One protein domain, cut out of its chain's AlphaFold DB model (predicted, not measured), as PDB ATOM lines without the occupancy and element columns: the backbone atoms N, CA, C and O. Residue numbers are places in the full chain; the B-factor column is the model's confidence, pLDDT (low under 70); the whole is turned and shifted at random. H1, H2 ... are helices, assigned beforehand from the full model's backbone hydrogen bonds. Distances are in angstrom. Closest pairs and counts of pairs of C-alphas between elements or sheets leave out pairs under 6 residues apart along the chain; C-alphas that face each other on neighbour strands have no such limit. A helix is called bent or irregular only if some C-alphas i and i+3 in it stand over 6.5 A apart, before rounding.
ATOM      1  N   GLN A 193     175.218 196.185 144.044       41.00
ATOM      2  CA  GLN A 193     174.365 195.513 143.099       41.00
ATOM      3  C   GLN A 193     172.860 195.894 143.262       41.00
ATOM      4  O   GLN A 193     172.138 196.016 142.270       41.00
ATOM      5  N   SER A 194     172.382 196.111 144.495       60.31
ATOM      6  CA  SER A 194     171.005 196.427 144.917       60.31
ATOM      7  C   SER A 194     170.576 197.861 144.764       60.31
ATOM      8  O   SER A 194     169.457 198.104 144.305       60.31
ATOM      9  N   LEU A 195     171.483 198.775 145.090       66.25
ATOM     10  CA  LEU A 195     171.313 200.179 144.796       66.25
ATOM     11  C   LEU A 195     171.371 200.345 143.289       66.25
ATOM     12  O   LEU A 195     170.460 200.952 142.750       66.25
ATOM     13  N   ASP A 196     172.299 199.675 142.600       67.81
ATOM     14  CA  ASP A 196     172.401 199.714 141.140       67.81
ATOM     15  C   ASP A 196     171.109 199.277 140.452       67.81
ATOM     16  O   ASP A 196     170.674 199.898 139.490       67.81
ATOM     17  N   SER A 197     170.450 198.218 140.933       74.56
ATOM     18  CA  SER A 197     169.188 197.766 140.324       74.56
ATOM     19  C   SER A 197     167.998 198.647 140.677       74.56
ATOM     20  O   SER A 197     167.134 198.850 139.823       74.56
ATOM     21  N   ALA A 198     167.958 199.207 141.890       79.31
ATOM     22  CA  ALA A 198     166.965 200.217 142.229       79.31
ATOM     23  C   ALA A 198     167.167 201.476 141.372       79.31
ATOM     24  O   ALA A 198     166.209 201.988 140.796       79.31
ATOM     25  N   TRP A 199     168.415 201.915 141.210       84.44
ATOM     26  CA  TRP A 199     168.813 203.051 140.387       84.44
ATOM     27  C   TRP A 199     168.495 202.807 138.918       84.44
ATOM     28  O   TRP A 199     167.857 203.643 138.290       84.44
ATOM     29  N   LEU A 200     168.806 201.625 138.382       84.38
ATOM     30  CA  LEU A 200     168.452 201.232 137.018       84.38
ATOM     31  C   LEU A 200     166.933 201.249 136.798       84.38
ATOM     32  O   LEU A 200     166.459 201.719 135.762       84.38
ATOM     33  N   TYR A 201     166.156 200.775 137.778       85.12
ATOM     34  CA  TYR A 201     164.699 200.843 137.713       85.12
ATOM     35  C   TYR A 201     164.208 202.298 137.686       85.12
ATOM     36  O   TYR A 201     163.346 202.630 136.869       85.12
ATOM     37  N   LEU A 202     164.760 203.166 138.541       90.12
ATOM     38  CA  LEU A 202     164.433 204.596 138.582       90.12
ATOM     39  C   LEU A 202     164.849 205.332 137.296       90.12
ATOM     40  O   LEU A 202     164.065 206.125 136.774       90.12
ATOM     41  N   HIS A 203     166.006 205.002 136.722       88.19
ATOM     42  CA  HIS A 203     166.450 205.511 135.423       88.19
ATOM     43  C   HIS A 203     165.462 205.165 134.311       88.19
ATOM     44  O   HIS A 203     165.179 206.007 133.460       88.19
ATOM     45  N   GLY A 204     164.871 203.967 134.343       88.19
ATOM     46  CA  GLY A 204     163.805 203.587 133.412       88.19
ATOM     47  C   GLY A 204     162.575 204.500 133.487       88.19
ATOM     48  O   GLY A 204     161.872 204.657 132.491       88.19
ATOM     49  N   TRP A 205     162.335 205.124 134.643       93.12
ATOM     50  CA  TRP A 205     161.286 206.124 134.855       93.12
ATOM     51  C   TRP A 205     161.712 207.557 134.517       93.12
ATOM     52  O   TRP A 205     160.907 208.465 134.691       93.12
ATOM     53  N   GLY A 206     162.945 207.783 134.060       91.12
ATOM     54  CA  GLY A 206     163.487 209.123 133.812       91.12
ATOM     55  C   GLY A 206     164.030 209.825 135.061       91.12
ATOM     56  O   GLY A 206     164.370 211.001 134.996       91.12
ATOM     57  N   ILE A 207     164.137 209.126 136.195       92.88
ATOM     58  CA  ILE A 207     164.768 209.651 137.413       92.88
ATOM     59  C   ILE A 207     166.263 209.369 137.312       92.88
ATOM     60  O   ILE A 207     166.684 208.216 137.342       92.88
ATOM     61  N   THR A 208     167.054 210.424 137.158       91.06
ATOM     62  CA  THR A 208     168.486 210.327 136.836       91.06
ATOM     63  C   THR A 208     169.406 210.851 137.932       91.06
ATOM     64  O   THR A 208     170.599 210.561 137.892       91.06
ATOM     65  N   THR A 209     168.871 211.591 138.910       86.31
ATOM     66  CA  THR A 209     169.662 212.170 140.004       86.31
ATOM     67  C   THR A 209     169.100 211.834 141.391       86.31
ATOM     68  O   THR A 209     167.893 211.581 141.530       86.31
ATOM     69  N   PRO A 210     169.949 211.849 142.440       82.25
ATOM     70  CA  PRO A 210     169.519 211.675 143.825       82.25
ATOM     71  C   PRO A 210     168.417 212.638 144.273       82.25
ATOM     72  O   PRO A 210     167.442 212.239 144.914       82.25
ATOM     73  N   GLU A 211     168.532 213.903 143.879       84.06
ATOM     74  CA  GLU A 211     167.600 214.975 144.226       84.06
ATOM     75  C   GLU A 211     166.234 214.736 143.582       84.06
ATOM     76  O   GLU A 211     165.204 214.905 144.235       84.06
ATOM     77  N   GLN A 212     166.215 214.269 142.327       89.06
ATOM     78  CA  GLN A 212     164.981 213.878 141.649       89.06
ATOM     79  C   GLN A 212     164.304 212.715 142.377       89.06
ATOM     80  O   GLN A 212     163.102 212.770 142.624       89.06
ATOM     81  N   ALA A 213     165.052 211.681 142.773       87.38
ATOM     82  CA  ALA A 213     164.487 210.564 143.527       87.38
ATOM     83  C   ALA A 213     163.891 211.030 144.870       87.38
ATOM     84  O   ALA A 213     162.761 210.666 145.210       87.38
ATOM     85  N   LEU A 214     164.590 211.895 145.610       84.38
ATOM     86  CA  LEU A 214     164.061 212.463 146.851       84.38
ATOM     87  C   LEU A 214     162.787 213.290 146.605       84.38
ATOM     88  O   LEU A 214     161.797 213.108 147.316       84.38
ATOM     89  N   ALA A 215     162.780 214.147 145.581       86.94
ATOM     90  CA  ALA A 215     161.625 214.966 145.220       86.94
ATOM     91  C   ALA A 215     160.415 214.106 144.823       86.94
ATOM     92  O   ALA A 215     159.313 214.309 145.334       86.94
ATOM     93  N   VAL A 216     160.609 213.087 143.978       93.25
ATOM     94  CA  VAL A 216     159.543 212.157 143.570       93.25
ATOM     95  C   VAL A 216     158.977 211.426 144.782       93.25
ATOM     96  O   VAL A 216     157.754 211.343 144.928       93.25
ATOM     97  N   ARG A 217     159.841 210.938 145.688       89.50
ATOM     98  CA  ARG A 217     159.398 210.339 146.952       89.50
ATOM     99  C   ARG A 217     158.514 211.324 147.708       89.50
ATOM    100  O   ARG A 217     157.372 210.980 147.991       89.50
ATOM    101  N   GLN A 218     159.000 212.535 147.983       86.00
ATOM    102  CA  GLN A 218     158.268 213.567 148.728       86.00
ATOM    103  C   GLN A 218     156.913 213.913 148.095       86.00
ATOM    104  O   GLN A 218     155.931 214.078 148.818       86.00
ATOM    105  N   VAL A 219     156.814 213.953 146.762       91.62
ATOM    106  CA  VAL A 219     155.543 214.177 146.057       91.62
ATOM    107  C   VAL A 219     154.565 213.030 146.280       91.62
ATOM    108  O   VAL A 219     153.406 213.277 146.623       91.62
ATOM    109  N   ILE A 220     155.009 211.774 146.135       90.62
ATOM    110  CA  ILE A 220     154.182 210.609 146.488       90.62
ATOM    111  C   ILE A 220     153.772 210.718 147.958       90.62
ATOM    112  O   ILE A 220     152.630 210.404 148.319       90.62
ATOM    113  N   GLU A 221     154.682 211.209 148.808       86.25
ATOM    114  CA  GLU A 221     154.402 211.309 150.223       86.25
ATOM    115  C   GLU A 221     153.299 212.329 150.546       86.25
ATOM    116  O   GLU A 221     152.349 212.028 151.277       86.25
ATOM    117  N   SER A 222     153.395 213.504 149.929       84.06
ATOM    118  CA  SER A 222     152.400 214.571 149.988       84.06
ATOM    119  C   SER A 222     151.054 214.121 149.417       84.06
ATOM    120  O   SER A 222     150.026 214.365 150.039       84.06
ATOM    121  N   CYS A 223     151.033 213.376 148.307       87.81
ATOM    122  CA  CYS A 223     149.783 212.881 147.717       87.81
ATOM    123  C   CYS A 223     148.985 211.981 148.669       87.81
ATOM    124  O   CYS A 223     147.759 212.076 148.706       87.81
ATOM    125  N   GLN A 224     149.643 211.112 149.445       85.06
ATOM    126  CA  GLN A 224     148.926 210.303 150.442       85.06
ATOM    127  C   GLN A 224     148.330 211.174 151.541       85.06
ATOM    128  O   GLN A 224     147.213 210.907 151.972       85.06
ATOM    129  N   GLU A 225     149.048 212.206 151.987       81.88
ATOM    130  CA  GLU A 225     148.531 213.101 153.019       81.88
ATOM    131  C   GLU A 225     147.362 213.941 152.500       81.88
ATOM    132  O   GLU A 225     146.323 214.019 153.155       81.88
ATOM    133  N   ASP A 226     147.462 214.458 151.279       83.12
ATOM    134  CA  ASP A 226     146.375 215.168 150.606       83.12
ATOM    135  C   ASP A 226     145.147 214.274 150.414       83.12
ATOM    136  O   ASP A 226     144.012 214.724 150.536       83.12
ATOM    137  N   PHE A 227     145.329 212.986 150.117       82.75
ATOM    138  CA  PHE A 227     144.197 212.067 150.004       82.75
ATOM    139  C   PHE A 227     143.567 211.747 151.361       82.75
ATOM    140  O   PHE A 227     142.371 211.465 151.402       82.75
ATOM    141  N   ARG A 228     144.314 211.829 152.464       77.44
ATOM    142  CA  ARG A 228     143.772 211.656 153.822       77.44
ATOM    143  C   ARG A 228     143.081 212.910 154.355       77.44
ATOM    144  O   ARG A 228     142.095 212.782 155.078       77.44
ATOM    145  N   THR A 229     143.610 214.092 154.040       74.31
ATOM    146  CA  THR A 229     143.202 215.387 154.626       74.31
ATOM    147  C   THR A 229     142.373 216.266 153.692       74.31
ATOM    148  O   THR A 229     141.737 217.212 154.149       74.31
ATOM    149  N   GLY A 230     142.380 215.969 152.392       63.47
ATOM    150  CA  GLY A 230     141.809 216.813 151.349       63.47
ATOM    151  C   GLY A 230     140.283 216.884 151.318       63.47
ATOM    152  O   GLY A 230     139.563 216.317 152.137       63.47
ATOM    153  N   ASP A 231     139.799 217.608 150.312       55.72
ATOM    154  CA  ASP A 231     138.417 218.059 150.166       55.72
ATOM    155  C   ASP A 231     137.355 216.940 150.264       55.72
ATOM    156  O   ASP A 231     137.420 215.920 149.562       55.72
ATOM    157  N   ARG A 232     136.321 217.180 151.088       52.22
ATOM    158  CA  ARG A 232     135.225 216.243 151.419       52.22
ATOM    159  C   ARG A 232     134.451 215.739 150.197       52.22
ATOM    160  O   ARG A 232     133.670 214.799 150.308       52.22
ATOM    161  N   TYR A 233     134.622 216.386 149.044       46.19
ATOM    162  CA  TYR A 233     133.960 216.067 147.780       46.19
ATOM    163  C   TYR A 233     134.686 214.997 146.941       46.19
ATOM    164  O   TYR A 233     134.202 214.629 145.869       46.19
ATOM    165  N   ARG A 234     135.786 214.402 147.441       58.31
ATOM    166  CA  ARG A 234     136.375 213.159 146.886       58.31
ATOM    167  C   ARG A 234     136.301 211.932 147.827       58.31
ATOM    168  O   ARG A 234     137.287 211.191 147.895       58.31
ATOM    169  N   PRO A 235     135.152 211.615 148.470       55.41
ATOM    170  CA  PRO A 235     135.047 210.512 149.436       55.41
ATOM    171  C   PRO A 235     135.618 209.156 148.983       55.41
ATOM    172  O   PRO A 235     136.314 208.520 149.777       55.41
ATOM    173  N   PRO A 236     135.406 208.685 147.731       56.84
ATOM    174  CA  PRO A 236     135.763 207.310 147.387       56.84
ATOM    175  C   PRO A 236     137.282 207.076 147.272       56.84
ATOM    176  O   PRO A 236     137.719 205.929 147.213       56.84
ATOM    177  N   MET A 237     138.104 208.134 147.279       61.06
ATOM    178  CA  MET A 237     139.566 208.007 147.361       61.06
ATOM    179  C   MET A 237     140.095 207.974 148.790       61.06
ATOM    180  O   MET A 237     141.119 207.330 149.025       61.06
ATOM    181  N   GLN A 238     139.424 208.669 149.713       63.16
ATOM    182  CA  GLN A 238     139.945 208.911 151.057       63.16
ATOM    183  C   GLN A 238     139.772 207.696 151.960       63.16
ATOM    184  O   GLN A 238     140.675 207.354 152.712       63.16
ATOM    185  N   ARG A 239     138.601 207.055 151.890       67.06
ATOM    186  CA  ARG A 239     138.226 205.921 152.747       67.06
ATOM    187  C   ARG A 239     137.370 204.926 151.959       67.06
ATOM    188  O   ARG A 239     136.165 204.835 152.171       67.06
ATOM    189  N   PRO A 240     137.954 204.220 150.973       68.06
ATOM    190  CA  PRO A 240     137.228 203.285 150.114       68.06
ATOM    191  C   PRO A 240     136.681 202.040 150.834       68.06
ATOM    192  O   PRO A 240     135.920 201.292 150.221       68.06
ATOM    193  N   ILE A 241     137.078 201.784 152.086       71.19
ATOM    194  CA  ILE A 241     136.568 200.691 152.922       71.19
ATOM    195  C   ILE A 241     135.952 201.305 154.176       71.19
ATOM    196  O   ILE A 241     136.604 202.085 154.867       71.19
ATOM    197  N   GLU A 242     134.704 200.948 154.465       68.94
ATOM    198  CA  GLU A 242     134.007 201.399 155.667       68.94
ATOM    199  C   GLU A 242     134.771 200.978 156.932       68.94
ATOM    200  O   GLU A 242     135.271 199.858 157.026       68.94
ATOM    201  N   GLY A 243     134.923 201.906 157.880       66.50
ATOM    202  CA  GLY A 243     135.716 201.695 159.096       66.50
ATOM    203  C   GLY A 243     137.238 201.732 158.900       66.50
ATOM    204  O   GLY A 243     137.970 201.672 159.883       66.50
ATOM    205  N   SER A 244     137.736 201.867 157.666       69.56
ATOM    206  CA  SER A 244     139.160 202.057 157.390       69.56
ATOM    207  C   SER A 244     139.469 203.532 157.153       69.56
ATOM    208  O   SER A 244     138.881 204.181 156.289       69.56
ATOM    209  N   ASP A 245     140.457 204.052 157.878       71.06
ATOM    210  CA  ASP A 245     140.993 205.403 157.671       71.06
ATOM    211  C   ASP A 245     141.979 205.480 156.487       71.06
ATOM    212  O   ASP A 245     142.549 206.537 156.216       71.06
ATOM    213  N   LEU A 246     142.206 204.360 155.794       73.88
ATOM    214  CA  LEU A 246     143.202 204.232 154.740       73.88
ATOM    215  C   LEU A 246     142.639 204.616 153.381       73.88
ATOM    216  O   LEU A 246     141.564 204.159 152.995       73.88
ATOM    217  N   THR A 247     143.420 205.378 152.621       83.38
ATOM    218  CA  THR A 247     143.089 205.802 151.259       83.38
ATOM    219  C   THR A 247     143.394 204.706 150.250       83.38
ATOM    220  O   THR A 247     144.148 203.764 150.506       83.38
ATOM    221  N   ARG A 248     142.881 204.843 149.024       86.50
ATOM    222  CA  ARG A 248     143.232 203.889 147.963       86.50
ATOM    223  C   ARG A 248     144.733 203.895 147.637       86.50
ATOM    224  O   ARG A 248     145.261 202.835 147.298       86.50
ATOM    225  N   LEU A 249     145.395 205.050 147.747       87.38
ATOM    226  CA  LEU A 249     146.837 205.176 147.529       87.38
ATOM    227  C   LEU A 249     147.636 204.467 148.631       87.38
ATOM    228  O   LEU A 249     148.632 203.829 148.317       87.38
ATOM    229  N   ASP A 250     147.161 204.484 149.881       82.00
ATOM    230  CA  ASP A 250     147.784 203.724 150.976       82.00
ATOM    231  C   ASP A 250     147.817 202.225 150.676       82.00
ATOM    232  O   ASP A 250     148.861 201.595 150.813       82.00
ATOM    233  N   TYR A 251     146.710 201.670 150.177       80.62
ATOM    234  CA  TYR A 251     146.683 200.273 149.746       80.62
ATOM    235  C   TYR A 251     147.594 200.021 148.543       80.62
ATOM    236  O   TYR A 251     148.286 199.022 148.527       80.62
ATOM    237  N   ILE A 252     147.655 200.905 147.539       83.75
ATOM    238  CA  ILE A 252     148.564 200.696 146.393       83.75
ATOM    239  C   ILE A 252     150.021 200.604 146.858       83.75
ATOM    240  O   ILE A 252     150.765 199.757 146.379       83.75
ATOM    241  N   LEU A 253     150.427 201.472 147.780       80.81
ATOM    242  CA  LEU A 253     151.822 201.581 148.191       80.81
ATOM    243  C   LEU A 253     152.207 200.563 149.271       80.81
ATOM    244  O   LEU A 253     153.351 200.125 149.275       80.81
ATOM    245  N   GLY A 254     151.278 200.188 150.156       67.12
ATOM    246  CA  GLY A 254     151.533 199.282 151.282       67.12
ATOM    247  C   GLY A 254     151.078 197.833 151.083       67.12
ATOM    248  O   GLY A 254     151.748 196.938 151.577       67.12
ATOM    249  N   ASP A 255     149.976 197.594 150.367       68.75
ATOM    250  CA  ASP A 255     149.434 196.254 150.078       68.75
ATOM    251  C   ASP A 255     148.818 196.218 148.659       68.75
ATOM    252  O   ASP A 255     147.589 196.286 148.480       68.75
ATOM    253  N   PRO A 256     149.655 196.143 147.605       69.00
ATOM    254  CA  PRO A 256     149.183 196.183 146.221       69.00
ATOM    255  C   PRO A 256     148.280 194.991 145.861       69.00
ATOM    256  O   PRO A 256     147.537 195.062 144.876       69.00
ATOM    257  N   ASN A 257     148.310 193.916 146.658       70.56
ATOM    258  CA  ASN A 257     147.531 192.697 146.457       70.56
ATOM    259  C   ASN A 257     146.153 192.740 147.140       70.56
ATOM    260  O   ASN A 257     145.326 191.848 146.901       70.56
ATOM    261  N   HIS A 258     145.861 193.787 147.922       77.00
ATOM    262  CA  HIS A 258     144.569 193.964 148.571       77.00
ATOM    263  C   HIS A 258     143.419 193.970 147.552       77.00
ATOM    264  O   HIS A 258     143.261 194.878 146.724       77.00
ATOM    265  N   ARG A 259     142.541 192.963 147.640       75.62
ATOM    266  CA  ARG A 259     141.449 192.757 146.667       75.62
ATOM    267  C   ARG A 259     140.268 193.715 146.840       75.62
ATOM    268  O   ARG A 259     139.437 193.819 145.936       75.62
ATOM    269  N   GLY A 260     140.214 194.423 147.965       78.50
ATOM    270  CA  GLY A 260     139.159 195.383 148.281       78.50
ATOM    271  C   GLY A 260     137.813 194.716 148.603       78.50
ATOM    272  O   GLY A 260     137.708 193.486 148.667       78.50
ATOM    273  N   PRO A 261     136.757 195.516 148.807       79.44
ATOM    274  CA  PRO A 261     135.415 195.018 149.085       79.44
ATOM    275  C   PRO A 261     134.808 194.312 147.861       79.44
ATOM    276  O   PRO A 261     134.739 194.879 146.768       79.44
ATOM    277  N   LYS A 262     134.303 193.081 148.053       78.25
ATOM    278  CA  LYS A 262     133.743 192.236 146.974       78.25
ATOM    279  C   LYS A 262     132.628 192.934 146.182       78.25
ATOM    280  O   LYS A 262     132.621 192.863 144.955       78.25
ATOM    281  N   ASN A 263     131.743 193.654 146.872       80.12
ATOM    282  CA  ASN A 263     130.554 194.276 146.276       80.12
ATOM    283  C   ASN A 263     130.844 195.610 145.557       80.12
ATOM    284  O   ASN A 263     129.992 196.103 144.826       80.12
ATOM    285  N   HIS A 264     132.053 196.172 145.700       80.31
ATOM    286  CA  HIS A 264     132.438 197.462 145.101       80.31
ATOM    287  C   HIS A 264     133.746 197.385 144.299       80.31
ATOM    288  O   HIS A 264     134.461 198.376 144.141       80.31
ATOM    289  N   ARG A 265     134.060 196.206 143.743       83.50
ATOM    290  CA  ARG A 265     135.313 195.949 143.014       83.50
ATOM    291  C   ARG A 265     135.566 196.928 141.860       83.50
ATOM    292  O   ARG A 265     136.704 197.336 141.658       83.50
ATOM    293  N   LYS A 266     134.536 197.307 141.094       84.12
ATOM    294  CA  LYS A 266     134.686 198.247 139.967       84.12
ATOM    295  C   LYS A 266     135.160 199.619 140.456       84.12
ATOM    296  O   LYS A 266     136.221 200.078 140.044       84.12
ATOM    297  N   THR A 267     134.428 200.204 141.400       83.56
ATOM    298  CA  THR A 267     134.759 201.488 142.032       83.56
ATOM    299  C   THR A 267     136.140 201.447 142.695       83.56
ATOM    300  O   THR A 267     136.930 202.370 142.527       83.56
ATOM    301  N   TRP A 268     136.484 200.344 143.370       84.69
ATOM    302  CA  TRP A 268     137.814 200.120 143.952       84.69
ATOM    303  C   TRP A 268     138.949 200.223 142.921       84.69
ATOM    304  O   TRP A 268     139.963 200.889 143.157       84.69
ATOM    305  N   MET A 269     138.776 199.584 141.759       85.25
ATOM    306  CA  MET A 269     139.762 199.608 140.677       85.25
ATOM    307  C   MET A 269     139.862 200.990 140.020       85.25
ATOM    308  O   MET A 269     140.975 201.461 139.778       85.25
ATOM    309  N   GLU A 270     138.727 201.650 139.770       85.56
ATOM    310  CA  GLU A 270     138.660 202.996 139.181       85.56
ATOM    311  C   GLU A 270     139.323 204.044 140.080       85.56
ATOM    312  O   GLU A 270     140.141 204.837 139.612       85.56
ATOM    313  N   ASN A 271     139.056 203.996 141.388       86.12
ATOM    314  CA  ASN A 271     139.716 204.869 142.356       86.12
ATOM    315  C   ASN A 271     141.220 204.618 142.404       86.12
ATOM    316  O   ASN A 271     141.988 205.567 142.538       86.12
ATOM    317  N   GLY A 272     141.650 203.360 142.266       88.00
ATOM    318  CA  GLY A 272     143.070 203.019 142.235       88.00
ATOM    319  C   GLY A 272     143.766 203.604 141.012       88.00
ATOM    320  O   GLY A 272     144.802 204.246 141.141       88.00
ATOM    321  N   ALA A 273     143.162 203.459 139.831       87.94
ATOM    322  CA  ALA A 273     143.682 204.066 138.609       87.94
ATOM    323  C   ALA A 273     143.720 205.600 138.704       87.94
ATOM    324  O   ALA A 273     144.706 206.224 138.314       87.94
ATOM    325  N   ARG A 274     142.675 206.212 139.276       88.25
ATOM    326  CA  ARG A 274     142.600 207.665 139.455       88.25
ATOM    327  C   ARG A 274     143.634 208.182 140.462       88.25
ATOM    328  O   ARG A 274     144.231 209.221 140.205       88.25
ATOM    329  N   ALA A 275     143.882 207.454 141.553       89.56
ATOM    330  CA  ALA A 275     144.928 207.775 142.526       89.56
ATOM    331  C   ALA A 275     146.325 207.740 141.887       89.56
ATOM    332  O   ALA A 275     147.090 208.686 142.062       89.56
ATOM    333  N   VAL A 276     146.626 206.705 141.090       91.56
ATOM    334  CA  VAL A 276     147.891 206.625 140.337       91.56
ATOM    335  C   VAL A 276     148.030 207.806 139.390       91.56
ATOM    336  O   VAL A 276     149.055 208.475 139.415       91.56
ATOM    337  N   ARG A 277     146.995 208.093 138.592       90.12
ATOM    338  CA  ARG A 277     147.038 209.175 137.605       90.12
ATOM    339  C   ARG A 277     147.338 210.526 138.254       90.12
ATOM    340  O   ARG A 277     148.268 211.191 137.830       90.12
ATOM    341  N   ILE A 278     146.609 210.885 139.316       91.25
ATOM    342  CA  ILE A 278     146.833 212.143 140.048       91.25
ATOM    343  C   ILE A 278     148.250 212.195 140.636       91.25
ATOM    344  O   ILE A 278     148.891 213.240 140.605       91.25
ATOM    345  N   THR A 279     148.738 211.075 141.176       92.38
ATOM    346  CA  THR A 279     150.081 211.012 141.767       92.38
ATOM    347  C   THR A 279     151.155 211.220 140.698       92.38
ATOM    348  O   THR A 279     152.049 212.032 140.894       92.38
ATOM    349  N   VAL A 280     151.039 210.553 139.546       92.94
ATOM    350  CA  VAL A 280     151.975 210.713 138.419       92.94
ATOM    351  C   VAL A 280     151.905 212.122 137.826       92.94
ATOM    352  O   VAL A 280     152.950 212.712 137.585       92.94
ATOM    353  N   GLU A 281     150.709 212.697 137.663       92.56
ATOM    354  CA  GLU A 281     150.533 214.089 137.218       92.56
ATOM    355  C   GLU A 281     151.262 215.069 138.154       92.56
ATOM    356  O   GLU A 281     151.956 215.969 137.691       92.56
ATOM    357  N   LYS A 282     151.160 214.874 139.475       93.44
ATOM    358  CA  LYS A 282     151.879 215.699 140.459       93.44
ATOM    359  C   LYS A 282     153.387 215.469 140.445       93.44
ATOM    360  O   LYS A 282     154.139 216.421 140.620       93.44
ATOM    361  N   ILE A 283     153.839 214.232 140.229       95.44
ATOM    362  CA  ILE A 283     155.265 213.937 140.053       95.44
ATOM    363  C   ILE A 283     155.801 214.711 138.847       95.44
ATOM    364  O   ILE A 283     156.792 215.415 138.980       95.44
ATOM    365  N   GLN A 284     155.103 214.657 137.713       95.19
ATOM    366  CA  GLN A 284     155.480 215.347 136.476       95.19
ATOM    367  C   GLN A 284     155.466 216.874 136.591       95.19
ATOM    368  O   GLN A 284     156.172 217.554 135.858       95.19
ATOM    369  N   GLN A 285     154.686 217.437 137.513       94.00
ATOM    370  CA  GLN A 285     154.738 218.874 137.802       94.00
ATOM    371  C   GLN A 285     156.043 219.294 138.489       94.00
ATOM    372  O   GLN A 285     156.453 220.442 138.345       94.00
ATOM    373  N   VAL A 286     156.677 218.390 139.242       94.00
ATOM    374  CA  VAL A 286     157.916 218.664 139.989       94.00
ATOM    375  C   VAL A 286     159.148 218.170 139.235       94.00
ATOM    376  O   VAL A 286     160.168 218.852 139.217       94.00
ATOM    377  N   VAL A 287     159.050 217.004 138.597       94.31
ATOM    378  CA  VAL A 287     160.105 216.383 137.790       94.31
ATOM    379  C   VAL A 287     159.493 215.955 136.443       94.31
ATOM    380  O   VAL A 287     159.003 214.828 136.324       94.31
ATOM    381  N   PRO A 288     159.442 216.858 135.443       92.94
ATOM    382  CA  PRO A 288     158.734 216.644 134.172       92.94
ATOM    383  C   PRO A 288     159.218 215.453 133.348       92.94
ATOM    384  O   PRO A 288     158.445 214.866 132.593       92.94
ATOM    385  N   GLU A 289     160.486 215.082 133.502       90.56
ATOM    386  CA  GLU A 289     161.113 213.960 132.809       90.56
ATOM    387  C   GLU A 289     160.585 212.610 133.304       90.56
ATOM    388  O   GLU A 289     160.737 211.595 132.619       90.56
ATOM    389  N   VAL A 290     159.947 212.585 134.480       92.50
ATOM    390  CA  VAL A 290     159.472 211.345 135.082       92.50
ATOM    391  C   VAL A 290     158.233 210.847 134.362       92.50
ATOM    392  O   VAL A 290     157.151 211.437 134.406       92.50
ATOM    393  N   ALA A 291     158.367 209.693 133.728       89.81
ATOM    394  CA  ALA A 291     157.285 209.060 133.002       89.81
ATOM    395  C   ALA A 291     157.294 207.557 133.238       89.81
ATOM    396  O   ALA A 291     158.328 206.935 133.477       89.81
ATOM    397  N   ARG A 292     156.110 206.950 133.131       85.00
ATOM    398  CA  ARG A 292     156.025 205.493 133.102       85.00
ATOM    399  C   ARG A 292     156.837 204.989 131.894       85.00
ATOM    400  O   ARG A 292     156.624 205.513 130.798       85.00
ATOM    401  N   PRO A 293     157.697 203.970 132.069       83.31
ATOM    402  CA  PRO A 293     158.516 203.402 131.001       83.31
ATOM    403  C   PRO A 293     157.704 203.107 129.731       83.31
ATOM    404  O   PRO A 293     156.571 202.618 129.812       83.31
ATOM    405  N   ALA A 294     158.255 203.447 128.561       76.19
ATOM    406  CA  ALA A 294     157.519 203.476 127.293       76.19
ATOM    407  C   ALA A 294     156.942 202.109 126.884       76.19
ATOM    408  O   ALA A 294     155.831 202.042 126.361       76.19
ATOM    409  N   ASP A 295     157.655 201.026 127.193       75.06
ATOM    410  CA  ASP A 295     157.241 199.631 126.995       75.06
ATOM    411  C   ASP A 295     156.007 199.243 127.829       75.06
ATOM    412  O   ASP A 295     155.266 198.320 127.487       75.06
ATOM    413  N   ARG A 296     155.766 199.974 128.921       76.50
ATOM    414  CA  ARG A 296     154.645 199.775 129.840       76.50
ATOM    415  C   ARG A 296     153.578 200.849 129.703       76.50
ATOM    416  O   ARG A 296     152.473 200.659 130.213       76.50
ATOM    417  N   ASN A 297     153.836 201.959 129.023       74.81
ATOM    418  CA  ASN A 297     152.864 203.037 128.900       74.81
ATOM    419  C   ASN A 297     151.577 202.565 128.186       74.81
ATOM    420  O   ASN A 297     151.612 201.747 127.274       74.81
ATOM    421  N   GLY A 298     150.408 203.014 128.654       68.88
ATOM    422  CA  GLY A 298     149.103 202.582 128.122       68.88
ATOM    423  C   GLY A 298     148.691 201.128 128.422       68.88
ATOM    424  O   GLY A 298     147.559 200.743 128.133       68.88
ATOM    425  N   THR A 299     149.552 200.318 129.046       76.81
ATOM    426  CA  THR A 299     149.223 198.935 129.436       76.81
ATOM    427  C   THR A 299     148.540 198.864 130.807       76.81
ATOM    428  O   THR A 299     148.627 199.787 131.625       76.81
ATOM    429  N   LYS A 300     147.880 197.737 131.106       79.75
ATOM    430  CA  LYS A 300     147.419 197.428 132.474       79.75
ATOM    431  C   LYS A 300     148.631 197.303 133.412       79.75
ATOM    432  O   LYS A 300     149.699 196.901 132.976       79.75
ATOM    433  N   GLY A 301     148.459 197.613 134.698       83.69
ATOM    434  CA  GLY A 301     149.520 197.439 135.710       83.69
ATOM    435  C   GLY A 301     150.052 198.722 136.351       83.69
ATOM    436  O   GLY A 301     150.889 198.636 137.237       83.69
ATOM    437  N   ALA A 302     149.515 199.895 136.006       86.62
ATOM    438  CA  ALA A 302     149.982 201.181 136.541       86.62
ATOM    439  C   ALA A 302     150.014 201.270 138.088       86.62
ATOM    440  O   ALA A 302     150.855 201.965 138.645       86.62
ATOM    441  N   GLN A 303     149.122 200.559 138.792       88.31
ATOM    442  CA  GLN A 303     149.134 200.492 140.263       88.31
ATOM    443  C   GLN A 303     150.348 199.718 140.794       88.31
ATOM    444  O   GLN A 303     150.999 200.182 141.724       88.31
ATOM    445  N   ALA A 304     150.678 198.577 140.181       83.12
ATOM    446  CA  ALA A 304     151.852 197.785 140.546       83.12
ATOM    447  C   ALA A 304     153.151 198.523 140.192       83.12
ATOM    448  O   ALA A 304     154.088 198.539 140.979       83.12
ATOM    449  N   ASP A 305     153.175 199.203 139.045       86.00
ATOM    450  CA  ASP A 305     154.302 200.041 138.639       86.00
ATOM    451  C   ASP A 305     154.537 201.203 139.622       86.00
ATOM    452  O   ASP A 305     155.679 201.455 139.994       86.00
ATOM    453  N   LEU A 306     153.479 201.878 140.100       89.94
ATOM    454  CA  LEU A 306     153.615 202.933 141.114       89.94
ATOM    455  C   LEU A 306     154.102 202.382 142.463       89.94
ATOM    456  O   LEU A 306     154.941 203.007 143.108       89.94
ATOM    457  N   HIS A 307     153.596 201.219 142.881       84.44
ATOM    458  CA  HIS A 307     154.093 200.525 144.070       84.44
ATOM    459  C   HIS A 307     155.595 200.237 143.952       84.44
ATOM    460  O   HIS A 307     156.363 200.609 144.835       84.44
ATOM    461  N   GLN A 308     156.020 199.645 142.833       82.56
ATOM    462  CA  GLN A 308     157.415 199.294 142.594       82.56
ATOM    463  C   GLN A 308     158.316 200.531 142.500       82.56
ATOM    464  O   GLN A 308     159.433 200.514 143.016       82.56
ATOM    465  N   LEU A 309     157.841 201.613 141.876       88.94
ATOM    466  CA  LEU A 309     158.533 202.900 141.869       88.94
ATOM    467  C   LEU A 309     158.778 203.385 143.302       88.94
ATOM    468  O   LEU A 309     159.915 203.658 143.675       88.94
ATOM    469  N   TYR A 310     157.727 203.439 144.121       86.62
ATOM    470  CA  TYR A 310     157.827 203.893 145.505       86.62
ATOM    471  C   TYR A 310     158.708 202.981 146.369       86.62
ATOM    472  O   TYR A 310     159.504 203.477 147.163       86.62
ATOM    473  N   ALA A 311     158.631 201.663 146.178       77.69
ATOM    474  CA  ALA A 311     159.494 200.706 146.863       77.69
ATOM    475  C   ALA A 311     160.980 200.956 146.548       77.69
ATOM    476  O   ALA A 311     161.784 201.062 147.470       77.69
ATOM    477  N   ASN A 312     161.342 201.143 145.272       80.50
ATOM    478  CA  ASN A 312     162.722 201.464 144.885       80.50
ATOM    479  C   ASN A 312     163.170 202.832 145.424       80.50
ATOM    480  O   ASN A 312     164.288 202.960 145.916       80.50
ATOM    481  N   LEU A 313     162.293 203.839 145.417       83.81
ATOM    482  CA  LEU A 313     162.587 205.143 146.018       83.81
ATOM    483  C   LEU A 313     162.913 205.025 147.511       83.81
ATOM    484  O   LEU A 313     163.862 205.654 147.974       83.81
ATOM    485  N   LEU A 314     162.171 204.206 148.264       75.00
ATOM    486  CA  LEU A 314     162.455 203.952 149.681       75.00
ATOM    487  C   LEU A 314     163.800 203.255 149.895       75.00
ATOM    488  O   LEU A 314     164.471 203.546 150.878       75.00
ATOM    489  N   VAL A 315     164.198 202.355 148.997       70.19
ATOM    490  CA  VAL A 315     165.491 201.658 149.076       70.19
ATOM    491  C   VAL A 315     166.638 202.653 148.969       70.19
ATOM    492  O   VAL A 315     167.536 202.648 149.802       70.19
ATOM    493  N   LEU A 316     166.578 203.534 147.974       75.25
ATOM    494  CA  LEU A 316     167.648 204.487 147.702       75.25
ATOM    495  C   LEU A 316     167.694 205.594 148.745       75.25
ATOM    496  O   LEU A 316     168.728 205.832 149.350       75.25
ATOM    497  N   THR A 317     166.554 206.220 149.027       73.62
ATOM    498  CA  THR A 317     166.498 207.376 149.936       73.62
ATOM    499  C   THR A 317     166.669 207.024 151.413       73.62
ATOM    500  O   THR A 317     166.860 207.929 152.220       73.62
ATOM    501  N   ASN A 318     166.580 205.745 151.788       65.31
ATOM    502  CA  ASN A 318     166.909 205.297 153.141       65.31
ATOM    503  C   ASN A 318     168.324 204.704 153.240       65.31
ATOM    504  O   ASN A 318     168.733 204.388 154.349       65.31
ATOM    505  N   SER A 319     169.058 204.559 152.128       64.69
ATOM    506  CA  SER A 319     170.441 204.079 152.157       64.69
ATOM    507  C   SER A 319     171.376 205.151 152.739       64.69
ATOM    508  O   SER A 319     171.321 206.306 152.300       64.69
ATOM    509  N   PRO A 320     172.274 204.802 153.678       56.00
ATOM    510  CA  PRO A 320     173.226 205.751 154.259       56.00
ATOM    511  C   PRO A 320     174.192 206.350 153.222       56.00
ATOM    512  O   PRO A 320     174.573 207.514 153.338       56.00
ATOM    513  N   GLU A 321     174.533 205.603 152.170       61.16
ATOM    514  CA  GLU A 321     175.400 206.063 151.071       61.16
ATOM    515  C   GLU A 321     174.748 207.181 150.248       61.16
ATOM    516  O   GLU A 321     175.406 208.114 149.789       61.16
ATOM    517  N   PHE A 322     173.423 207.122 150.116       62.91
ATOM    518  CA  PHE A 322     172.646 208.110 149.383       62.91
ATOM    519  C   PHE A 322     172.518 209.427 150.159       62.91
ATOM    520  O   PHE A 322     172.607 210.503 149.569       62.91
ATOM    521  N   GLY A 323     172.379 209.356 151.491       53.62
ATOM    522  CA  GLY A 323     172.392 210.534 152.364       53.62
ATOM    523  C   GLY A 323     173.711 211.309 152.283       53.62
ATOM    524  O   GLY A 323     173.701 212.525 152.110       53.62
ATOM    525  N   ALA A 324     174.845 210.599 152.279       55.78
ATOM    526  CA  ALA A 324     176.167 211.211 152.124       55.78
ATOM    527  C   ALA A 324     176.363 211.894 150.751       55.78
ATOM    528  O   ALA A 324     177.032 212.927 150.654       55.78
ATOM    529  N   SER A 325     175.757 211.355 149.683       54.97
ATOM    530  CA  SER A 325     175.787 211.968 148.346       54.97
ATOM    531  C   SER A 325     174.986 213.273 148.271       54.97
ATOM    532  O   SER A 325     175.382 214.181 147.549       54.97
ATOM    533  N   ILE A 326     173.879 213.393 149.008       54.31
ATOM    534  CA  ILE A 326     173.070 214.622 149.040       54.31
ATOM    535  C   ILE A 326     173.790 215.704 149.854       54.31
ATOM    536  O   ILE A 326     173.904 216.848 149.410       54.31
ATOM    537  N   ASP A 327     174.348 215.346 151.012       49.72
ATOM    538  CA  ASP A 327     175.056 216.297 151.877       49.72
ATOM    539  C   ASP A 327     176.324 216.857 151.203       49.72
ATOM    540  O   ASP A 327     176.602 218.052 151.290       49.72
ATOM    541  N   SER A 328     177.054 216.034 150.443       47.12
ATOM    542  CA  SER A 328     178.257 216.470 149.711       47.12
ATOM    543  C   SER A 328     177.963 217.408 148.529       47.12
ATOM    544  O   SER A 328     178.718 218.356 148.300       47.12
ATOM    545  N   VAL A 329     176.846 217.224 147.815       46.09
ATOM    546  CA  VAL A 329     176.413 218.117 146.717       46.09
ATOM    547  C   VAL A 329     175.896 219.462 147.248       46.09
ATOM    548  O   VAL A 329     176.128 220.516 146.642       46.09
ATOM    549  N   THR A 330     175.245 219.446 148.414       43.81
ATOM    550  CA  THR A 330     174.714 220.658 149.058       43.81
ATOM    551  C   THR A 330     175.842 221.556 149.583       43.81
ATOM    552  O   THR A 330     175.785 222.776 149.423       43.81
ATOM    553  N   VAL A 331     176.913 220.962 150.127       40.34
ATOM    554  CA  VAL A 331     178.114 221.692 150.578       40.34
ATOM    555  C   VAL A 331     178.906 222.262 149.393       40.34
ATOM    556  O   VAL A 331     179.273 223.436 149.416       40.34
ATOM    557  N   ALA A 332     179.084 221.499 148.308       39.34
ATOM    558  CA  ALA A 332     179.793 221.978 147.117       39.34
ATOM    559  C   ALA A 332     179.097 223.180 146.441       39.34
ATOM    560  O   ALA A 332     179.758 224.100 145.957       39.34
TER     561      ALA A 332
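This is residues 193 to 332 of the 341 residues of an uncharacterized protein of Nocardia terpenica (UniProt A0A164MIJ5). Three long helices, H5, H2 and H6, each touch the other two at steep angles and make the core of an elongated body. At one end H3 and H4 pack on H5, H4 also on H6; toward the other end H1 packs on H6, and H7 reaches farthest out, meeting the first residues of H2. The printed part has 140 residues with seven named helices, H1 to H7 in chain order, and no named strand; the class is all helix. It is compact, with a radius of gyration of the C-alphas of 16.0 A, and spans 54 by 32 by 25 A.

Find C-alpha 262 at (133.743, 192.236, 146.974); from there H5, residues 262 to 286, runs 36.5 A to C-alpha 286 at (157.916, 218.664, 139.989). It is irregular, with C-alphas 263 and 266 8.5 A apart, and has a kink of 30 degrees near residue 269. H2, residues 210 to 229, is 28.7 A long, and H6, residues 302 to 317, is 22.1 A. Look next for H4 at residues 248 to 254 and H3 at residues 235 to 238. H1 holds residues 193 to 204; H7, residues 320 to 332, ends at C-alpha 332 (179.793, 221.978, 147.117).

Start at H5: its residues 279 to 286 touch H2, closest at the C-alphas of Ile 283 and Val 216, 5.8 A, at a steep tilt of 44 degrees, opposite ways. Its residues 272 to 276 touch H6, closest at the C-alphas of Val 276 and Gln 303, 6.3 A. H4 is about perpendicular to H5, at 78 degrees, and touches its residues 268 to 276; the closest C-alphas, of Arg 248 and Gly 272, are 5.8 A apart. H3 touches H5 at Met 237 and Asn 271, closest C-alphas 5.9 A. H2 is the hub, touching five helices, among them H6, with the C-alphas of Arg 217 and Leu 313 closest at 6.2 A. Further out, H1 touches residues 309 to 316 of H6, closest at the C-alphas of Ala 198 and Asn 312, 5.2 A. H7 touches H2 at Pro 210 and Ile 326, closest C-alphas 7.0 A; H1 and H7 are apart. Every O i to N i+4 pair is within hydrogen-bond range in H1, H2, H4, H6 and H7, and 19 of 21 in H5; H3 is too short for such a pair.

The two C-alphas farthest apart, those of Asn 263 and Ala 332, are 56.5 A apart. The printed part has no cut; its one long link is residues 287 to 301, between H5 and H6. The model's mean pLDDT over the printed part is 77.6, and look for values under 70 at, among others, residues 230 to 240 and 318 to 332.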